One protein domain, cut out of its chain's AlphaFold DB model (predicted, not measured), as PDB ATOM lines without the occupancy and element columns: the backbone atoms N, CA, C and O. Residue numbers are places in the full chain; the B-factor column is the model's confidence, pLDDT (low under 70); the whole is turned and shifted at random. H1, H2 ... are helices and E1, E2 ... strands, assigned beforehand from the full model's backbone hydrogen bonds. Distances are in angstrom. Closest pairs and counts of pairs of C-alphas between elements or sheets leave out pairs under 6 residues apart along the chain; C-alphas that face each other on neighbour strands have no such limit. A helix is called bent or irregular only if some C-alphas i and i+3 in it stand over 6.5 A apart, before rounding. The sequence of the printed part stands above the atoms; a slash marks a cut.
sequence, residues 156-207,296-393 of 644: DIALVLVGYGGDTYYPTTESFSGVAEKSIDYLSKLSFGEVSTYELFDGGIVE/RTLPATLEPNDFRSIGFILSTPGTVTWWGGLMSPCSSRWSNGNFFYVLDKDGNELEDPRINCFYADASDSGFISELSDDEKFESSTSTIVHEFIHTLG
ATOM      1  N   ASP A 156      23.000  40.142   2.806       89.94
ATOM      2  CA  ASP A 156      23.663  40.253   4.103       89.94
ATOM      3  C   ASP A 156      25.069  39.653   4.078       89.94
ATOM      4  O   ASP A 156      26.011  40.262   4.584       89.94
ATOM      5  N   ILE A 157      25.235  38.489   3.449       92.88
ATOM      6  CA  ILE A 157      26.491  37.742   3.552       92.88
ATOM      7  C   ILE A 157      26.859  36.995   2.267       92.88
ATOM      8  O   ILE A 157      26.048  36.291   1.664       92.88
ATOM      9  N   ALA A 158      28.113  37.134   1.850       94.31
ATOM     10  CA  ALA A 158      28.744  36.221   0.903       94.31
ATOM     11  C   ALA A 158      29.546  35.182   1.687       94.31
ATOM     12  O   ALA A 158      30.336  35.556   2.547       94.31
ATOM     13  N   LEU A 159      29.383  33.897   1.381       94.50
ATOM     14  CA  LEU A 159      30.175  32.817   1.975       94.50
ATOM     15  C   LEU A 159      31.047  32.180   0.892       94.50
ATOM     16  O   LEU A 159      30.542  31.547  -0.035       94.50
ATOM     17  N   VAL A 160      32.359  32.369   1.003       93.31
ATOM     18  CA  VAL A 160      33.378  31.862   0.079       93.31
ATOM     19  C   VAL A 160      33.991  30.594   0.661       93.31
ATOM     20  O   VAL A 160      34.605  30.643   1.724       93.31
ATOM     21  N   LEU A 161      33.839  29.463  -0.022       91.44
ATOM     22  CA  LEU A 161      34.367  28.171   0.431       91.44
ATOM     23  C   LEU A 161      35.806  27.992  -0.026       91.44
ATOM     24  O   LEU A 161      36.073  28.052  -1.223       91.44
ATOM     25  N   VAL A 162      36.724  27.749   0.906       89.31
ATOM     26  CA  VAL A 162      38.154  27.666   0.607       89.31
ATOM     27  C   VAL A 162      38.745  26.370   1.143       89.31
ATOM     28  O   VAL A 162      38.848  26.156   2.353       89.31
ATOM     29  N   GLY A 163      39.169  25.510   0.221       88.06
ATOM     30  CA  GLY A 163      39.957  24.321   0.528       88.06
ATOM     31  C   GLY A 163      41.432  24.643   0.746       88.06
ATOM     32  O   GLY A 163      41.952  25.604   0.174       88.06
ATOM     33  N   TYR A 164      42.137  23.821   1.520       86.31
ATOM     34  CA  TYR A 164      43.594  23.918   1.644       86.31
ATOM     35  C   TYR A 164      44.260  22.562   1.906       86.31
ATOM     36  O   TYR A 164      43.635  21.620   2.391       86.31
ATOM     37  N   GLY A 165      45.548  22.451   1.577       85.19
ATOM     38  CA  GLY A 165      46.270  21.176   1.571       85.19
ATOM     39  C   GLY A 165      45.895  20.262   0.403       85.19
ATOM     40  O   GLY A 165      46.047  19.049   0.524       85.19
ATOM     41  N   GLY A 166      45.389  20.835  -0.694       88.12
ATOM     42  CA  GLY A 166      44.964  20.098  -1.886       88.12
ATOM     43  C   GLY A 166      43.629  19.361  -1.737       88.12
ATOM     44  O   GLY A 166      43.294  18.552  -2.601       88.12
ATOM     45  N   ASP A 167      42.869  19.615  -0.666       88.56
ATOM     46  CA  ASP A 167      41.607  18.925  -0.384       88.56
ATOM     47  C   ASP A 167      40.624  19.810   0.419       88.56
ATOM     48  O   ASP A 167      40.985  20.893   0.891       88.56
ATOM     49  N   THR A 168      39.369  19.372   0.551       87.38
ATOM     50  CA  THR A 168      38.307  20.067   1.298       87.38
ATOM     51  C   THR A 168      37.160  19.125   1.684       87.38
ATOM     52  O   THR A 168      36.855  18.184   0.952       87.38
ATOM     53  N   TYR A 169      36.467  19.394   2.798       83.56
ATOM     54  CA  TYR A 169      35.209  18.695   3.104       83.56
ATOM     55  C   TYR A 169      34.045  19.160   2.228       83.56
ATOM     56  O   TYR A 169      33.078  18.417   2.059       83.56
ATOM     57  N   TYR A 170      34.141  20.363   1.655       85.94
ATOM     58  CA  TYR A 170      33.067  20.981   0.887       85.94
ATOM     59  C   TYR A 170      33.498  21.231  -0.567       85.94
ATOM     60  O   TYR A 170      33.776  22.369  -0.943       85.94
ATOM     61  N   PRO A 171      33.566  20.188  -1.417       84.38
ATOM     62  CA  PRO A 171      34.059  20.315  -2.793       84.38
ATOM     63  C   PRO A 171      33.134  21.130  -3.707       84.38
ATOM     64  O   PRO A 171      33.518  21.471  -4.822       84.38
ATOM     65  N   THR A 172      31.899  21.400  -3.277       87.31
ATOM     66  CA  THR A 172      30.937  22.242  -3.996       87.31
ATOM     67  C   THR A 172      30.162  23.126  -3.026       87.31
ATOM     68  O   THR A 172      29.964  22.772  -1.862       87.31
ATOM     69  N   THR A 173      29.614  24.236  -3.518       89.56
ATOM     70  CA  THR A 173      28.687  25.070  -2.735       89.56
ATOM     71  C   THR A 173      27.452  24.298  -2.264       89.56
ATOM     72  O   THR A 173      26.978  24.514  -1.153       89.56
ATOM     73  N   GLU A 174      26.976  23.328  -3.050       88.81
ATOM     74  CA  GLU A 174      25.875  22.435  -2.666       88.81
ATOM     75  C   GLU A 174      26.221  21.590  -1.431       88.81
ATOM     76  O   GLU A 174      25.392  21.464  -0.533       88.81
ATOM     77  N   SER A 175      27.455  21.083  -1.322       85.31
ATOM     78  CA  SER A 175      27.885  20.286  -0.161       85.31
ATOM     79  C   SER A 175      27.954  21.078   1.151       85.31
ATOM     80  O   SER A 175      27.836  20.491   2.222       85.31
ATOM     81  N   PHE A 176      28.087  22.407   1.074       87.25
ATOM     82  CA  PHE A 176      28.083  23.300   2.235       87.25
ATOM     83  C   PHE A 176      26.703  23.899   2.547       87.25
ATOM     84  O   PHE A 176      26.498  24.464   3.621       87.25
ATOM     85  N   SER A 177      25.746  23.791   1.620       86.50
ATOM     86  CA  SER A 177      24.456  24.493   1.689       86.50
ATOM     87  C   SER A 177      23.730  24.324   3.024       86.50
ATOM     88  O   SER A 177      23.254  25.315   3.564       86.50
ATOM     89  N   GLY A 178      23.737  23.124   3.611       86.19
ATOM     90  CA  GLY A 178      23.115  22.878   4.913       86.19
ATOM     91  C   GLY A 178      23.718  23.707   6.055       86.19
ATOM     92  O   GLY A 178      22.966  24.231   6.877       86.19
ATOM     93  N   VAL A 179      25.050  23.862   6.104       86.56
ATOM     94  CA  VAL A 179      25.722  24.684   7.133       86.56
ATOM     95  C   VAL A 179      25.287  26.134   6.963       86.56
ATOM     96  O   VAL A 179      24.862  26.775   7.921       86.56
ATOM     97  N   ALA A 180      25.335  26.627   5.723       90.38
ATOM     98  CA  ALA A 180      24.945  27.990   5.401       90.38
ATOM     99  C   ALA A 180      23.479  28.264   5.760       90.38
ATOM    100  O   ALA A 180      23.203  29.217   6.477       90.38
ATOM    101  N   GLU A 181      22.546  27.415   5.324       92.56
ATOM    102  CA  GLU A 181      21.117  27.557   5.621       92.56
ATOM    103  C   GLU A 181      20.860  27.650   7.126       92.56
ATOM    104  O   GLU A 181      20.095  28.504   7.572       92.56
ATOM    105  N   LYS A 182      21.547  26.825   7.923       91.19
ATOM    106  CA  LYS A 182      21.405  26.849   9.377       91.19
ATOM    107  C   LYS A 182      22.027  28.088  10.020       91.19
ATOM    108  O   LYS A 182      21.405  28.677  10.902       91.19
ATOM    109  N   SER A 183      23.212  28.518   9.582       92.44
ATOM    110  CA  SER A 183      23.823  29.768  10.056       92.44
ATOM    111  C   SER A 183      22.911  30.967   9.791       92.44
ATOM    112  O   SER A 183      22.726  31.808  10.669       92.44
ATOM    113  N   ILE A 184      22.300  31.027   8.605       94.25
ATOM    114  CA  ILE A 184      21.377  32.104   8.228       94.25
ATOM    115  C   ILE A 184      20.056  32.009   8.984       94.25
ATOM    116  O   ILE A 184      19.530  33.038   9.393       94.25
ATOM    117  N   ASP A 185      19.533  30.808   9.233       93.75
ATOM    118  CA  ASP A 185      18.351  30.617  10.079       93.75
ATOM    119  C   ASP A 185      18.586  31.140  11.506       93.75
ATOM    120  O   ASP A 185      17.752  31.877  12.038       93.75
ATOM    121  N   TYR A 186      19.744  30.846  12.110       93.94
ATOM    122  CA  TYR A 186      20.102  31.421  13.408       93.94
ATOM    123  C   TYR A 186      20.217  32.943  13.344       93.94
ATOM    124  O   TYR A 186      19.570  33.623  14.138       93.94
ATOM    125  N   LEU A 187      20.957  33.494  12.380       94.69
ATOM    126  CA  LEU A 187      21.082  34.945  12.219       94.69
ATOM    127  C   LEU A 187      19.725  35.623  12.010       94.69
ATOM    128  O   LEU A 187      19.454  36.645  12.636       94.69
ATOM    129  N   SER A 188      18.837  35.030  11.215       94.25
ATOM    130  CA  SER A 188      17.486  35.541  10.979       94.25
ATOM    131  C   SER A 188      16.636  35.518  12.242       94.25
ATOM    132  O   SER A 188      15.894  36.468  12.481       94.25
ATOM    133  N   LYS A 189      16.736  34.477  13.071       93.25
ATOM    134  CA  LYS A 189      16.033  34.414  14.362       93.25
ATOM    135  C   LYS A 189      16.596  35.413  15.367       93.25
ATOM    136  O   LYS A 189      15.837  36.065  16.080       93.25
ATOM    137  N   LEU A 190      17.919  35.556  15.425       94.44
ATOM    138  CA  LEU A 190      18.579  36.517  16.306       94.44
ATOM    139  C   LEU A 190      18.209  37.960  15.943       94.44
ATOM    140  O   LEU A 190      17.926  38.766  16.830       94.44
ATOM    141  N   SER A 191      18.163  38.255  14.646       92.94
ATOM    142  CA  SER A 191      17.942  39.589  14.085       92.94
ATOM    143  C   SER A 191      16.485  39.921  13.764       92.94
ATOM    144  O   SER A 191      16.228  40.952  13.156       92.94
ATOM    145  N   PHE A 192      15.525  39.060  14.124       92.69
ATOM    146  CA  PHE A 192      14.104  39.243  13.785       92.69
ATOM    147  C   PHE A 192      13.848  39.429  12.272       92.69
ATOM    148  O   PHE A 192      12.883  40.067  11.860       92.69
ATOM    149  N   GLY A 193      14.690  38.815  11.435       90.31
ATOM    150  CA  GLY A 193      14.594  38.837   9.974       90.31
ATOM    151  C   GLY A 193      15.464  39.885   9.278       90.31
ATOM    152  O   GLY A 193      15.590  39.820   8.055       90.31
ATOM    153  N   GLU A 194      16.107  40.791  10.024       87.81
ATOM    154  CA  GLU A 194      16.981  41.842   9.471       87.81
ATOM    155  C   GLU A 194      18.262  41.298   8.814       87.81
ATOM    156  O   GLU A 194      18.912  42.000   8.041       87.81
ATOM    157  N   VAL A 195      18.635  40.050   9.112       91.38
ATOM    158  CA  VAL A 195      19.708  39.302   8.447       91.38
ATOM    159  C   VAL A 195      19.141  37.975   7.966       91.38
ATOM    160  O   VAL A 195      18.869  37.086   8.767       91.38
ATOM    161  N   SER A 196      18.952  37.818   6.659       92.44
ATOM    162  CA  SER A 196      18.283  36.628   6.107       92.44
ATOM    163  C   SER A 196      18.732  36.237   4.701       92.44
ATOM    164  O   SER A 196      18.299  35.210   4.172       92.44
ATOM    165  N   THR A 197      19.600  37.027   4.072       93.31
ATOM    166  CA  THR A 197      19.986  36.834   2.674       93.31
ATOM    167  C   THR A 197      21.459  36.480   2.534       93.31
ATOM    168  O   THR A 197      22.329  37.098   3.141       93.31
ATOM    169  N   TYR A 198      21.758  35.488   1.695       95.25
ATOM    170  CA  TYR A 198      23.129  35.037   1.476       95.25
ATOM    171  C   TYR A 198      23.385  34.567   0.047       95.25
ATOM    172  O   TYR A 198      22.460  34.363  -0.747       95.25
ATOM    173  N   GLU A 199      24.662  34.389  -0.279       96.00
ATOM    174  CA  GLU A 199      25.105  33.702  -1.489       96.00
ATOM    175  C   GLU A 199      26.380  32.897  -1.227       96.00
ATOM    176  O   GLU A 199      27.228  33.296  -0.428       96.00
ATOM    177  N   LEU A 200      26.494  31.745  -1.891       95.50
ATOM    178  CA  LEU A 200      27.644  30.853  -1.783       95.50
ATOM    179  C   LEU A 200      28.549  31.008  -2.996       95.50
ATOM    180  O   LEU A 200      28.080  30.983  -4.135       95.50
ATOM    181  N   PHE A 201      29.850  31.070  -2.747       95.38
ATOM    182  CA  PHE A 201      30.868  31.175  -3.777       95.38
ATOM    183  C   PHE A 201      31.915  30.080  -3.607       95.38
ATOM    184  O   PHE A 201      32.352  29.778  -2.497       95.38
ATOM    185  N   ASP A 202      32.331  29.503  -4.729       92.88
ATOM    186  CA  ASP A 202      33.484  28.613  -4.769       92.88
ATOM    187  C   ASP A 202      34.763  29.457  -4.747       92.88
ATOM    188  O   ASP A 202      35.028  30.246  -5.658       92.88
ATOM    189  N   GLY A 203      35.521  29.318  -3.667       90.38
ATOM    190  CA  GLY A 203      36.811  29.955  -3.480       90.38
ATOM    191  C   GLY A 203      37.985  29.133  -4.004       90.38
ATOM    192  O   GLY A 203      39.088  29.672  -4.086       90.38
ATOM    193  N   GLY A 204      37.775  27.877  -4.395       90.75
ATOM    194  CA  GLY A 204      38.815  26.963  -4.848       90.75
ATOM    195  C   GLY A 204      39.605  26.302  -3.716       90.75
ATOM    196  O   GLY A 204      39.291  26.422  -2.532       90.75
ATOM    197  N   ILE A 205      40.650  25.569  -4.106       90.00
ATOM    198  CA  ILE A 205      41.489  24.777  -3.202       90.00
ATOM    199  C   ILE A 205      42.937  25.247  -3.321       90.00
ATOM    200  O   ILE A 205      43.506  25.293  -4.413       90.00
ATOM    201  N   VAL A 206      43.532  25.587  -2.183       88.50
ATOM    202  CA  VAL A 206      44.954  25.905  -2.051       88.50
ATOM    203  C   VAL A 206      45.741  24.600  -1.894       88.50
ATOM    204  O   VAL A 206      45.417  23.765  -1.052       88.50
ATOM    205  N   GLU A 207      46.777  24.396  -2.707       89.06
ATOM    206  CA  GLU A 207      47.576  23.158  -2.694       89.06
ATOM    207  C   GLU A 207      48.414  23.029  -1.412       89.06
ATOM    208  O   GLU A 207      48.623  21.939  -0.881       89.06
ATOM    209  N   ARG A 296      44.112  35.745  -1.205       79.31
ATOM    210  CA  ARG A 296      43.533  37.089  -1.045       79.31
ATOM    211  C   ARG A 296      42.591  37.504  -2.160       79.31
ATOM    212  O   ARG A 296      41.873  38.469  -1.981       79.31
ATOM    213  N   THR A 297      42.594  36.834  -3.308       85.94
ATOM    214  CA  THR A 297      41.770  37.240  -4.457       85.94
ATOM    215  C   THR A 297      40.371  36.650  -4.346       85.94
ATOM    216  O   THR A 297      40.228  35.440  -4.197       85.94
ATOM    217  N   LEU A 298      39.349  37.497  -4.448       88.56
ATOM    218  CA  LEU A 298      37.957  37.061  -4.437       88.56
ATOM    219  C   LEU A 298      37.584  36.258  -5.691       88.56
ATOM    220  O   LEU A 298      38.159  36.479  -6.764       88.56
ATOM    221  N   PRO A 299      36.584  35.363  -5.592       90.50
ATOM    222  CA  PRO A 299      36.014  34.690  -6.751       90.50
ATOM    223  C   PRO A 299      35.584  35.693  -7.825       90.50
ATOM    224  O   PRO A 299      34.980  36.718  -7.524       90.50
ATOM    225  N   ALA A 300      35.839  35.382  -9.098       87.56
ATOM    226  CA  ALA A 300      35.598  36.313 -10.206       87.56
ATOM    227  C   ALA A 300      34.124  36.735 -10.380       87.56
ATOM    228  O   ALA A 300      33.850  37.728 -11.049       87.56
ATOM    229  N   THR A 301      33.190  35.962  -9.826       88.75
ATOM    230  CA  THR A 301      31.744  36.227  -9.850       88.75
ATOM    231  C   THR A 301      31.244  36.972  -8.616       88.75
ATOM    232  O   THR A 301      30.073  37.335  -8.584       88.75
ATOM    233  N   LEU A 302      32.080  37.146  -7.591       90.25
ATOM    234  CA  LEU A 302      31.710  37.830  -6.359       90.25
ATOM    235  C   LEU A 302      31.993  39.322  -6.524       90.25
ATOM    236  O   LEU A 302      33.148  39.734  -6.617       90.25
ATOM    237  N   GLU A 303      30.931  40.122  -6.525       86.94
ATOM    238  CA  GLU A 303      31.013  41.580  -6.476       86.94
ATOM    239  C   GLU A 303      30.921  42.038  -5.007       86.94
ATOM    240  O   GLU A 303      29.847  41.971  -4.408       86.94
ATOM    241  N   PRO A 304      32.029  42.490  -4.381       80.62
ATOM    242  CA  PRO A 304      32.100  42.726  -2.932       80.62
ATOM    243  C   PRO A 304      31.042  43.706  -2.423       80.62
ATOM    244  O   PRO A 304      30.563  43.607  -1.300       80.62
ATOM    245  N   ASN A 305      30.683  44.669  -3.271       78.06
ATOM    246  CA  ASN A 305      29.754  45.740  -2.941       78.06
ATOM    247  C   ASN A 305      28.292  45.285  -2.866       78.06
ATOM    248  O   ASN A 305      27.463  46.061  -2.392       78.06
ATOM    249  N   ASP A 306      27.975  44.071  -3.311       84.81
ATOM    250  CA  ASP A 306      26.622  43.515  -3.241       84.81
ATOM    251  C   ASP A 306      26.315  42.914  -1.860       84.81
ATOM    252  O   ASP A 306      25.184  42.494  -1.627       84.81
ATOM    253  N   PHE A 307      27.286  42.898  -0.939       86.62
ATOM    254  CA  PHE A 307      27.173  42.247   0.366       86.62
ATOM    255  C   PHE A 307      27.537  43.179   1.530       86.62
ATOM    256  O   PHE A 307      28.435  44.014   1.405       86.62
ATOM    257  N   ARG A 308      26.867  43.013   2.681       83.50
ATOM    258  CA  ARG A 308      27.241  43.696   3.940       83.50
ATOM    259  C   ARG A 308      28.510  43.091   4.545       83.50
ATOM    260  O   ARG A 308      29.328  43.819   5.105       83.50
ATOM    261  N   SER A 309      28.689  41.778   4.403       87.56
ATOM    262  CA  SER A 309      29.888  41.065   4.841       87.56
ATOM    263  C   SER A 309      30.297  39.928   3.902       87.56
ATOM    264  O   SER A 309      29.472  39.357   3.186       87.56
ATOM    265  N   ILE A 310      31.588  39.587   3.926       90.56
ATOM    266  CA  ILE A 310      32.172  38.466   3.192       90.56
ATOM    267  C   ILE A 310      32.851  37.518   4.189       90.56
ATOM    268  O   ILE A 310      33.829  37.875   4.843       90.56
ATOM    269  N   GLY A 311      32.340  36.298   4.295       91.00
ATOM    270  CA  GLY A 311      32.901  35.222   5.101       91.00
ATOM    271  C   GLY A 311      33.715  34.244   4.268       91.00
ATOM    272  O   GLY A 311      33.246  33.772   3.237       91.00
ATOM    273  N   PHE A 312      34.907  33.889   4.734       89.38
ATOM    274  CA  PHE A 312      35.734  32.827   4.166       89.38
ATOM    275  C   PHE A 312      35.622  31.575   5.030       89.38
ATOM    276  O   PHE A 312      36.061  31.554   6.179       89.38
ATOM    277  N   ILE A 313      35.028  30.523   4.481       88.94
ATOM    278  CA  ILE A 313      34.862  29.253   5.177       88.94
ATOM    279  C   ILE A 313      35.998  28.330   4.779       88.94
ATOM    280  O   ILE A 313      36.050  27.840   3.650       88.94
ATOM    281  N   LEU A 314      36.917  28.116   5.710       86.94
ATOM    282  CA  LEU A 314      38.103  27.300   5.492       86.94
ATOM    283  C   LEU A 314      37.755  25.843   5.783       86.94
ATOM    284  O   LEU A 314      37.019  25.555   6.726       86.94
ATOM    285  N   SER A 315      38.238  24.919   4.960       84.44
ATOM    286  CA  SER A 315      37.917  23.504   5.132       84.44
ATOM    287  C   SER A 315      38.995  22.590   4.560       84.44
ATOM    288  O   SER A 315      39.313  22.665   3.375       84.44
ATOM    289  N   THR A 316      39.506  21.675   5.379       83.06
ATOM    290  CA  THR A 316      40.431  20.614   4.973       83.06
ATOM    291  C   THR A 316      40.159  19.318   5.745       83.06
ATOM    292  O   THR A 316      39.863  19.377   6.940       83.06
ATOM    293  N   PRO A 317      40.335  18.139   5.121       76.56
ATOM    294  CA  PRO A 317      40.456  16.867   5.831       76.56
ATOM    295  C   PRO A 317      41.849  16.633   6.445       76.56
ATOM    296  O   PRO A 317      42.094  15.593   7.060       76.56
ATOM    297  N   GLY A 318      42.790  17.566   6.264       68.88
ATOM    298  CA  GLY A 318      44.124  17.511   6.857       68.88
ATOM    299  C   GLY A 318      44.136  17.664   8.384       68.88
ATOM    300  O   GLY A 318      43.228  18.208   8.996       68.88
ATOM    301  N   THR A 319      45.223  17.218   9.021       60.03
ATOM    302  CA  THR A 319      45.357  17.165  10.494       60.03
ATOM    303  C   THR A 319      45.785  18.479  11.153       60.03
ATOM    304  O   THR A 319      45.925  18.539  12.376       60.03
ATOM    305  N   VAL A 320      46.037  19.527  10.365       63.91
ATOM    306  CA  VAL A 320      46.413  20.853  10.865       63.91
ATOM    307  C   VAL A 320      45.348  21.843  10.459       63.91
ATOM    308  O   VAL A 320      45.286  22.226   9.294       63.91
ATOM    309  N   THR A 321      44.563  22.249  11.449       61.91
ATOM    310  CA  THR A 321      43.463  23.195  11.308       61.91
ATOM    311  C   THR A 321      43.794  24.508  12.005       61.91
ATOM    312  O   THR A 321      44.537  24.536  12.998       61.91
ATOM    313  N   TRP A 322      43.254  25.610  11.497       66.00
ATOM    314  CA  TRP A 322      43.255  26.882  12.199       66.00
ATOM    315  C   TRP A 322      42.055  26.885  13.135       66.00
ATOM    316  O   TRP A 322      40.965  26.458  12.792       66.00
ATOM    317  N   TRP A 323      42.274  27.245  14.387       58.81
ATOM    318  CA  TRP A 323      41.231  27.111  15.391       58.81
ATOM    319  C   TRP A 323      40.395  28.380  15.445       58.81
ATOM    320  O   TRP A 323      40.944  29.450  15.702       58.81
ATOM    321  N   GLY A 324      39.085  28.226  15.249       66.81
ATOM    322  CA  GLY A 324      38.090  29.275  15.446       66.81
ATOM    323  C   GLY A 324      37.808  30.106  14.201       66.81
ATOM    324  O   GLY A 324      37.925  29.642  13.063       66.81
ATOM    325  N   GLY A 325      37.400  31.341  14.444       72.12
ATOM    326  CA  GLY A 325      37.127  32.326  13.423       72.12
ATOM    327  C   GLY A 325      37.708  33.675  13.806       72.12
ATOM    328  O   GLY A 325      38.353  33.818  14.851       72.12
ATOM    329  N   LEU A 326      37.561  34.634  12.899       74.19
ATOM    330  CA  LEU A 326      37.970  36.000  13.169       74.19
ATOM    331  C   LEU A 326      37.331  37.007  12.230       74.19
ATOM    332  O   LEU A 326      37.217  36.751  11.033       74.19
ATOM    333  N   MET A 327      37.094  38.204  12.758       78.00
ATOM    334  CA  MET A 327      36.678  39.400  12.033       78.00
ATOM    335  C   MET A 327      37.823  40.389  11.776       78.00
ATOM    336  O   MET A 327      38.609  40.712  12.668       78.00
ATOM    337  N   SER A 328      37.861  40.963  10.572       70.06
ATOM    338  CA  SER A 328      38.629  42.169  10.250       70.06
ATOM    339  C   SER A 328      37.977  42.955   9.101       70.06
ATOM    340  O   SER A 328      37.383  42.355   8.207       70.06
ATOM    341  N   PRO A 329      38.162  44.287   9.006       71.06
ATOM    342  CA  PRO A 329      37.896  44.992   7.753       71.06
ATOM    343  C   PRO A 329      38.629  44.308   6.592       71.06
ATOM    344  O   PRO A 329      39.807  43.960   6.739       71.06
ATOM    345  N   CYS A 330      37.967  44.138   5.443       74.19
ATOM    346  CA  CYS A 330      38.537  43.445   4.278       74.19
ATOM    347  C   CYS A 330      39.756  44.170   3.675       74.19
ATOM    348  O   CYS A 330      40.533  43.590   2.915       74.19
ATOM    349  N   SER A 331      39.913  45.459   3.988       68.19
ATOM    350  CA  SER A 331      41.016  46.318   3.546       68.19
ATOM    351  C   SER A 331      42.113  46.497   4.606       68.19
ATOM    352  O   SER A 331      43.078  47.236   4.390       68.19
ATOM    353  N   SER A 332      41.991  45.840   5.765       63.28
ATOM    354  CA  SER A 332      42.877  46.064   6.907       63.28
ATOM    355  C   SER A 332      44.312  45.603   6.639       63.28
ATOM    356  O   SER A 332      44.590  44.432   6.362       63.28
ATOM    357  N   ARG A 333      45.249  46.543   6.791       58.97
ATOM    358  CA  ARG A 333      46.700  46.321   6.774       58.97
ATOM    359  C   ARG A 333      47.250  46.594   8.167       58.97
ATOM    360  O   ARG A 333      47.226  47.735   8.620       58.97
ATOM    361  N   TRP A 334      47.760  45.575   8.851       50.19
ATOM    362  CA  TRP A 334      48.421  45.772  10.139       50.19
ATOM    363  C   TRP A 334      49.886  46.159   9.930       50.19
ATOM    364  O   TRP A 334      50.542  45.724   8.984       50.19
ATOM    365  N   SER A 335      50.438  46.957  10.846       37.47
ATOM    366  CA  SER A 335      51.797  47.513  10.740       37.47
ATOM    367  C   SER A 335      52.918  46.465  10.666       37.47
ATOM    368  O   SER A 335      54.027  46.801  10.258       37.47
ATOM    369  N   ASN A 336      52.633  45.201  11.009       42.06
ATOM    370  CA  ASN A 336      53.585  44.087  10.982       42.06
ATOM    371  C   ASN A 336      53.164  42.946  10.023       42.06
ATOM    372  O   ASN A 336      53.810  41.894  10.017       42.06
ATOM    373  N   GLY A 337      52.105  43.124   9.212       46.97
ATOM    374  CA  GLY A 337      51.607  42.102   8.282       46.97
ATOM    375  C   GLY A 337      50.219  42.317   7.680       46.97
ATOM    376  O   GLY A 337      49.404  43.060   8.218       46.97
ATOM    377  N   ASN A 338      49.947  41.621   6.571       47.47
ATOM    378  CA  ASN A 338      48.634  41.573   5.928       47.47
ATOM    379  C   ASN A 338      47.821  40.457   6.587       47.47
ATOM    380  O   ASN A 338      48.133  39.287   6.400       47.47
ATOM    381  N   PHE A 339      46.834  40.810   7.402       56.66
ATOM    382  CA  PHE A 339      46.106  39.824   8.196       56.66
ATOM    383  C   PHE A 339      44.830  39.344   7.498       56.66
ATOM    384  O   PHE A 339      44.586  38.148   7.415       56.66
ATOM    385  N   PHE A 340      44.076  40.283   6.924       61.78
ATOM    386  CA  PHE A 340      42.859  40.013   6.162       61.78
ATOM    387  C   PHE A 340      42.733  41.024   5.022       61.78
ATOM    388  O   PHE A 340      41.827  41.846   4.960       61.78
ATOM    389  N   TYR A 341      43.753  41.032   4.169       69.56
ATOM    390  CA  TYR A 341      43.833  41.939   3.036       69.56
ATOM    391  C   TYR A 341      43.309  41.222   1.797       69.56
ATOM    392  O   TYR A 341      43.991  40.352   1.256       69.56
ATOM    393  N   VAL A 342      42.106  41.593   1.374       77.50
ATOM    394  CA  VAL A 342      41.399  40.970   0.258       77.50
ATOM    395  C   VAL A 342      41.539  41.833  -1.000       77.50
ATOM    396  O   VAL A 342      41.495  43.064  -0.957       77.50
ATOM    397  N   LEU A 343      41.743  41.166  -2.130       81.31
ATOM    398  CA  LEU A 343      41.833  41.721  -3.469       81.31
ATOM    399  C   LEU A 343      40.557  41.412  -4.250       81.31
ATOM    400  O   LEU A 343      40.010  40.312  -4.155       81.31
ATOM    401  N   ASP A 344      40.134  42.358  -5.079       80.69
ATOM    402  CA  ASP A 344      39.115  42.104  -6.090       80.69
ATOM    403  C   ASP A 344      39.613  41.112  -7.162       80.69
ATOM    404  O   ASP A 344      40.784  40.713  -7.202       80.69
ATOM    405  N   LYS A 345      38.712  40.728  -8.069       79.69
ATOM    406  CA  LYS A 345      38.992  39.812  -9.186       79.69
ATOM    407  C   LYS A 345      40.108  40.280 -10.135       79.69
ATOM    408  O   LYS A 345      40.680  39.460 -10.850       79.69
ATOM    409  N   ASP A 346      40.401  41.579 -10.165       80.38
ATOM    410  CA  ASP A 346      41.409  42.199 -11.027       80.38
ATOM    411  C   ASP A 346      42.750  42.401 -10.284       80.38
ATOM    412  O   ASP A 346      43.740  42.835 -10.878       80.38
ATOM    413  N   GLY A 347      42.812  42.025  -9.001       78.06
ATOM    414  CA  GLY A 347      43.995  42.124  -8.153       78.06
ATOM    415  C   GLY A 347      44.174  43.489  -7.486       78.06
ATOM    416  O   GLY A 347      45.255  43.747  -6.948       78.06
ATOM    417  N   ASN A 348      43.156  44.352  -7.517       79.75
ATOM    418  CA  ASN A 348      43.176  45.633  -6.821       79.75
ATOM    419  C   ASN A 348      42.720  45.466  -5.377       79.75
ATOM    420  O   ASN A 348      41.959  44.562  -5.035       79.75
ATOM    421  N   GLU A 349      43.195  46.360  -4.518       76.12
ATOM    422  CA  GLU A 349      42.769  46.389  -3.124       76.12
ATOM    423  C   GLU A 349      41.294  46.771  -3.047       76.12
ATOM    424  O   GLU A 349      40.838  47.653  -3.777       76.12
ATOM    425  N   LEU A 350      40.560  46.163  -2.117       70.69
ATOM    426  CA  LEU A 350      39.257  46.699  -1.757       70.69
ATOM    427  C   LEU A 350      39.462  48.065  -1.093       70.69
ATOM    428  O   LEU A 350      39.971  48.161   0.021       70.69
ATOM    429  N   GLU A 351      39.088  49.131  -1.799       55.25
ATOM    430  CA  GLU A 351      39.249  50.506  -1.312       55.25
ATOM    431  C   GLU A 351      38.214  50.887  -0.244       55.25
ATOM    432  O   GLU A 351      38.394  51.894   0.435       55.25
ATOM    433  N   ASP A 352      37.137  50.108  -0.078       60.44
ATOM    434  CA  ASP A 352      36.059  50.407   0.870       60.44
ATOM    435  C   ASP A 352      36.361  49.811   2.259       60.44
ATOM    436  O   ASP A 352      36.239  48.597   2.449       60.44
ATOM    437  N   PRO A 353      36.735  50.630   3.262       55.88
ATOM    438  CA  PRO A 353      37.070  50.146   4.597       55.88
ATOM    439  C   PRO A 353      35.863  49.682   5.416       55.88
ATOM    440  O   PRO A 353      36.047  49.267   6.556       55.88
ATOM    441  N   ARG A 354      34.641  49.776   4.877       58.69
ATOM    442  CA  ARG A 354      33.415  49.368   5.576       58.69
ATOM    443  C   ARG A 354      32.966  47.958   5.234       58.69
ATOM    444  O   ARG A 354      32.087  47.443   5.916       58.69
ATOM    445  N   ILE A 355      33.524  47.343   4.189       70.69
ATOM    446  CA  ILE A 355      33.264  45.927   3.935       70.69
ATOM    447  C   ILE A 355      34.070  45.151   4.971       70.69
ATOM    448  O   ILE A 355      35.304  45.198   4.990       70.69
ATOM    449  N   ASN A 356      33.350  44.473   5.854       80.88
ATOM    450  CA  ASN A 356      33.930  43.668   6.911       80.88
ATOM    451  C   ASN A 356      33.978  42.209   6.470       80.88
ATOM    452  O   ASN A 356      32.989  41.650   5.984       80.88
ATOM    453  N   CYS A 357      35.144  41.603   6.646       85.31
ATOM    454  CA  CYS A 357      35.404  40.227   6.286       85.31
ATOM    455  C   CYS A 357      35.596  39.396   7.540       85.31
ATOM    456  O   CYS A 357      36.183  39.856   8.517       85.31
ATOM    457  N   PHE A 358      35.180  38.143   7.488       87.00
ATOM    458  CA  PHE A 358      35.546  37.190   8.519       87.00
ATOM    459  C   PHE A 358      36.037  35.883   7.916       87.00
ATOM    460  O   PHE A 358      35.830  35.624   6.730       87.00
ATOM    461  N   TYR A 359      36.659  35.040   8.729       85.62
ATOM    462  CA  TYR A 359      36.784  33.625   8.410       85.62
ATOM    463  C   TYR A 359      36.258  32.757   9.533       85.62
ATOM    464  O   TYR A 359      36.269  33.159  10.690       85.62
ATOM    465  N   ALA A 360      35.848  31.549   9.174       84.25
ATOM    466  CA  ALA A 360      35.576  30.474  10.110       84.25
ATOM    467  C   ALA A 360      36.228  29.206   9.559       84.25
ATOM    468  O   ALA A 360      36.043  28.878   8.383       84.25
ATOM    469  N   ASP A 361      37.013  28.510  10.378       80.06
ATOM    470  CA  ASP A 361      37.566  27.218   9.985       80.06
ATOM    471  C   ASP A 361      36.592  26.092  10.362       80.06
ATOM    472  O   ASP A 361      36.377  25.789  11.535       80.06
ATOM    473  N   ALA A 362      35.994  25.484   9.340       77.69
ATOM    474  CA  ALA A 362      35.084  24.349   9.437       77.69
ATOM    475  C   ALA A 362      35.811  23.001   9.232       77.69
ATOM    476  O   ALA A 362      35.196  22.010   8.828       77.69
ATOM    477  N   SER A 363      37.131  22.960   9.443       75.25
ATOM    478  CA  SER A 363      37.946  21.742   9.367       75.25
ATOM    479  C   SER A 363      37.867  20.904  10.648       75.25
ATOM    480  O   SER A 363      37.660  21.410  11.751       75.25
ATOM    481  N   ASP A 364      38.100  19.598  10.512       64.69
ATOM    482  CA  ASP A 364      38.088  18.642  11.622       64.69
ATOM    483  C   ASP A 364      39.389  18.752  12.428       64.69
ATOM    484  O   ASP A 364      40.427  18.192  12.069       64.69
ATOM    485  N   SER A 365      39.364  19.536  13.505       56.06
ATOM    486  CA  SER A 365      40.512  19.646  14.403       56.06
ATOM    487  C   SER A 365      40.655  18.385  15.266       56.06
ATOM    488  O   SER A 365      39.676  17.788  15.706       56.06
ATOM    489  N   GLY A 366      41.887  17.974  15.579       46.12
ATOM    490  CA  GLY A 366      42.146  16.732  16.323       46.12
ATOM    491  C   GLY A 366      41.411  16.579  17.670       46.12
ATOM    492  O   GLY A 366      41.241  15.447  18.112       46.12
ATOM    493  N   PHE A 367      40.926  17.658  18.306       43.47
ATOM    494  CA  PHE A 367      40.087  17.560  19.517       43.47
ATOM    495  C   PHE A 367      38.601  17.303  19.233       43.47
ATOM    496  O   PHE A 367      37.923  16.777  20.109       43.47
ATOM    497  N   ILE A 368      38.083  17.694  18.064       51.66
ATOM    498  CA  ILE A 368      36.692  17.432  17.663       51.66
ATOM    499  C   ILE A 368      36.567  16.175  16.802       51.66
ATOM    500  O   ILE A 368      35.458  15.776  16.473       51.66
ATOM    501  N   SER A 369      37.686  15.510  16.500       53.56
ATOM    502  CA  SER A 369      37.711  14.258  15.734       53.56
ATOM    503  C   SER A 369      36.851  13.138  16.342       53.56
ATOM    504  O   SER A 369      36.376  12.275  15.604       53.56
ATOM    505  N   GLU A 370      36.602  13.186  17.657       56.25
ATOM    506  CA  GLU A 370      35.728  12.260  18.393       56.25
ATOM    507  C   GLU A 370      34.241  12.669  18.392       56.25
ATOM    508  O   GLU A 370      33.397  11.876  18.813       56.25
ATOM    509  N   LEU A 371      33.906  13.879  17.926       61.66
ATOM    510  CA  LEU A 371      32.526  14.350  17.802       61.66
ATOM    511  C   LEU A 371      31.824  13.700  16.608       61.66
ATOM    512  O   LEU A 371      32.438  13.390  15.581       61.66
ATOM    513  N   SER A 372      30.510  13.539  16.734       65.56
ATOM    514  CA  SER A 372      29.649  13.177  15.609       65.56
ATOM    515  C   SER A 372      29.634  14.276  14.540       65.56
ATOM    516  O   SER A 372      29.905  15.446  14.821       65.56
ATOM    517  N   ASP A 373      29.285  13.914  13.305       66.62
ATOM    518  CA  ASP A 373      29.187  14.874  12.197       66.62
ATOM    519  C   ASP A 373      28.203  16.018  12.513       66.62
ATOM    520  O   ASP A 373      28.478  17.174  12.191       66.62
ATOM    521  N   ASP A 374      27.112  15.725  13.231       68.00
ATOM    522  CA  ASP A 374      26.121  16.718  13.668       68.00
ATOM    523  C   ASP A 374      26.706  17.737  14.666       68.00
ATOM    524  O   ASP A 374      26.401  18.930  14.608       68.00
ATOM    525  N   GLU A 375      27.577  17.294  15.573       69.38
ATOM    526  CA  GLU A 375      28.244  18.161  16.552       69.38
ATOM    527  C   GLU A 375      29.326  19.034  15.896       69.38
ATOM    528  O   GLU A 375      29.450  20.219  16.217       69.38
ATOM    529  N   LYS A 376      30.075  18.485  14.930       67.44
ATOM    530  CA  LYS A 376      31.031  19.258  14.112       67.44
ATOM    531  C   LYS A 376      30.315  20.338  13.296       67.44
ATOM    532  O   LYS A 376      30.784  21.478  13.202       67.44
ATOM    533  N   PHE A 377      29.156  19.986  12.748       73.75
ATOM    534  CA  PHE A 377      28.286  20.883  12.004       73.75
ATOM    535  C   PHE A 377      27.739  22.023  12.879       73.75
ATOM    536  O   PHE A 377      27.794  23.187  12.475       73.75
ATOM    537  N   GLU A 378      27.278  21.728  14.100       78.19
ATOM    538  CA  GLU A 378      26.831  22.754  15.057       78.19
ATOM    539  C   GLU A 378      27.967  23.709  15.448       78.19
ATOM    540  O   GLU A 378      27.782  24.926  15.445       78.19
ATOM    541  N   SER A 379      29.160  23.174  15.720       76.69
ATOM    542  CA  SER A 379      30.338  23.971  16.083       76.69
ATOM    543  C   SER A 379      30.728  24.969  14.982       76.69
ATOM    544  O   SER A 379      30.914  26.165  15.237       76.69
ATOM    545  N   SER A 380      30.770  24.496  13.731       78.62
ATOM    546  CA  SER A 380      31.056  25.337  12.560       78.62
ATOM    547  C   SER A 380      29.994  26.423  12.385       78.62
ATOM    548  O   SER A 380      30.317  27.593  12.187       78.62
ATOM    549  N   THR A 381      28.719  26.047  12.527       85.94
ATOM    550  CA  THR A 381      27.584  26.973  12.436       85.94
ATOM    551  C   THR A 381      27.694  28.085  13.482       85.94
ATOM    552  O   THR A 381      27.550  29.255  13.135       85.94
ATOM    553  N   SER A 382      27.991  27.734  14.738       86.38
ATOM    554  CA  SER A 382      28.145  28.693  15.838       86.38
ATOM    555  C   SER A 382      29.267  29.697  15.574       86.38
ATOM    556  O   SER A 382      29.072  30.900  15.731       86.38
ATOM    557  N   THR A 383      30.411  29.218  15.074       85.88
ATOM    558  CA  THR A 383      31.557  30.078  14.733       85.88
ATOM    559  C   THR A 383      31.195  31.056  13.613       85.88
ATOM    560  O   THR A 383      31.481  32.241  13.716       85.88
ATOM    561  N   ILE A 384      30.497  30.604  12.566       89.56
ATOM    562  CA  ILE A 384      30.049  31.487  11.474       89.56
ATOM    563  C   ILE A 384      29.115  32.585  11.993       89.56
ATOM    564  O   ILE A 384      29.275  33.745  11.622       89.56
ATOM    565  N   VAL A 385      28.150  32.234  12.850       93.06
ATOM    566  CA  VAL A 385      27.218  33.206  13.445       93.06
ATOM    567  C   VAL A 385      27.973  34.215  14.319       93.06
ATOM    568  O   VAL A 385      27.758  35.418  14.172       93.06
ATOM    569  N   HIS A 386      28.877  33.735  15.178       92.00
ATOM    570  CA  HIS A 386      29.730  34.551  16.048       92.00
ATOM    571  C   HIS A 386      30.528  35.582  15.244       92.00
ATOM    572  O   HIS A 386      30.421  36.789  15.462       92.00
ATOM    573  N   GLU A 387      31.290  35.110  14.260       89.00
ATOM    574  CA  GLU A 387      32.151  35.981  13.471       89.00
ATOM    575  C   GLU A 387      31.361  36.936  12.591       89.00
ATOM    576  O   GLU A 387      31.756  38.089  12.420       89.00
ATOM    577  N   PHE A 388      30.213  36.504  12.068       91.56
ATOM    578  CA  PHE A 388      29.355  37.395  11.309       91.56
ATOM    579  C   PHE A 388      28.822  38.547  12.169       91.56
ATOM    580  O   PHE A 388      28.814  39.688  11.713       91.56
ATOM    581  N   ILE A 389      28.424  38.300  13.418       90.56
ATOM    582  CA  ILE A 389      27.989  39.369  14.331       90.56
ATOM    583  C   ILE A 389      29.127  40.368  14.581       90.56
ATOM    584  O   ILE A 389      28.887  41.579  14.614       90.56
ATOM    585  N   HIS A 390      30.378  39.899  14.643       85.75
ATOM    586  CA  HIS A 390      31.521  40.805  14.679       85.75
ATOM    587  C   HIS A 390      31.591  41.729  13.446       85.75
ATOM    588  O   HIS A 390      31.947  42.904  13.572       85.75
ATOM    589  N   THR A 391      31.173  41.261  12.261       84.19
ATOM    590  CA  THR A 391      31.139  42.076  11.021       84.19
ATOM    591  C   THR A 391      30.180  43.254  11.114       84.19
ATOM    592  O   THR A 391      30.363  44.260  10.426       84.19
ATOM    593  N   LEU A 392      29.176  43.139  11.979       81.31
ATOM    594  CA  LEU A 392      28.130  44.132  12.166       81.31
ATOM    595  C   LEU A 392      28.456  45.139  13.274       81.31
ATOM    596  O   LEU A 392      27.635  46.007  13.563       81.31
ATOM    597  N   GLY A 393      29.651  45.059  13.871       77.12
ATOM    598  CA  GLY A 393      30.172  46.078  14.788       77.12
ATOM    599  C   GLY A 393      30.216  45.682  16.263       77.12
ATOM    600  O   GLY A 393      30.582  46.514  17.094       77.12
TER     601      GLY A 393
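AT A GLANCE: This is residues 156 to 207 and 296 to 393 of the 644 residues of an uncharacterized protein of OM182 bacterium BACL3 MAG-120619-bin3 (UniProt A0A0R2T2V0). A twisted wall of five strands is covered on one face by two helices, H1 and H2, which cross at a steep angle; the other face bears no named helix. H1 lies over the E2 and E1 part and H2 over E3 and E5, while a long unnamed stretch, residues 330 to 355, loops out between E4 and E5. The printed part has 150 residues, with two named helices and five named strands in the order E1 H1 E2 E3 E4 E5 H2, and its class is mixed, helices and strands. The sheet is mixed, in the order E2 E1 E3 E5 E4. The whole is compact, with a radius of gyration of the C-alphas of 14.7 A and spans of 43 by 40 by 29 A.

HOW THE PARTS SIT: In the sheet, E1, residues 156 to 164, is parallel to edge strand E2, residues 198 to 206, with N 201 and O 159 2.8 A apart. On its other side E1 is parallel to E3, residues 307 to 315, with N 160 and O 311 2.8 A apart. E3 is parallel to E5, residues 356 to 361, with N 312 and O 358 2.8 A apart. E5 and edge strand E4, residues 325 to 329, form an antiparallel hairpin, with N 357 and O 328 2.8 A apart. H2, residues 373 to 391, is on the sheet at a height of 8.4 A and runs along the strands, at 18 degrees to E5 on the local plane; its closest C-alphas to E5 are those of Thr 391 and Asn 356, 5.2 A. H1, residues 173 to 190, is on the same face at a height of 9.2 A, slantwise to the strands, at 38 degrees to E1 on the local plane. E1, H1 and E2 make a strand-helix-strand unit, two parallel neighbour strands with a helix between, its crossover right-handed. H1, with residues 179 to 187 alone, touches H2 at a steep tilt of 58 degrees, the same way; the closest C-alphas are those of Ser 183 and Thr 381, 5.3 A. Every O i to N i+4 pair of H2 is within hydrogen-bond range, and 12 of 14 in H1.

IN THESE COORDINATES: E1 begins at C-alpha 156 (23.663, 40.253, 4.103) and is 25.9 A long; E2 is 23.9 A, E3 22.1 A, E5 17.1 A and E4 13.9 A. H1 is 24.4 A long, with a kink of 35 degrees near residue 180; it is irregular, C-alphas 175 and 178 being 7.4 A apart. H2 is 27.3 A long and ends at C-alpha 391 (31.139, 42.076, 11.021).

THE WHOLE: The two C-alphas farthest apart are those of Glu 351 and Glu 370, 43.2 A. Residues 208 to 295 are not printed, and C-alphas 207 and 296 are 14.6 A apart across the cut. The links E4 to E5 and E5 to H2 are long. Mean pLDDT of the printed part is 79.7; residues 318 to 324, 331 to 341, 351 to 354 and 364 to 376 are under 70.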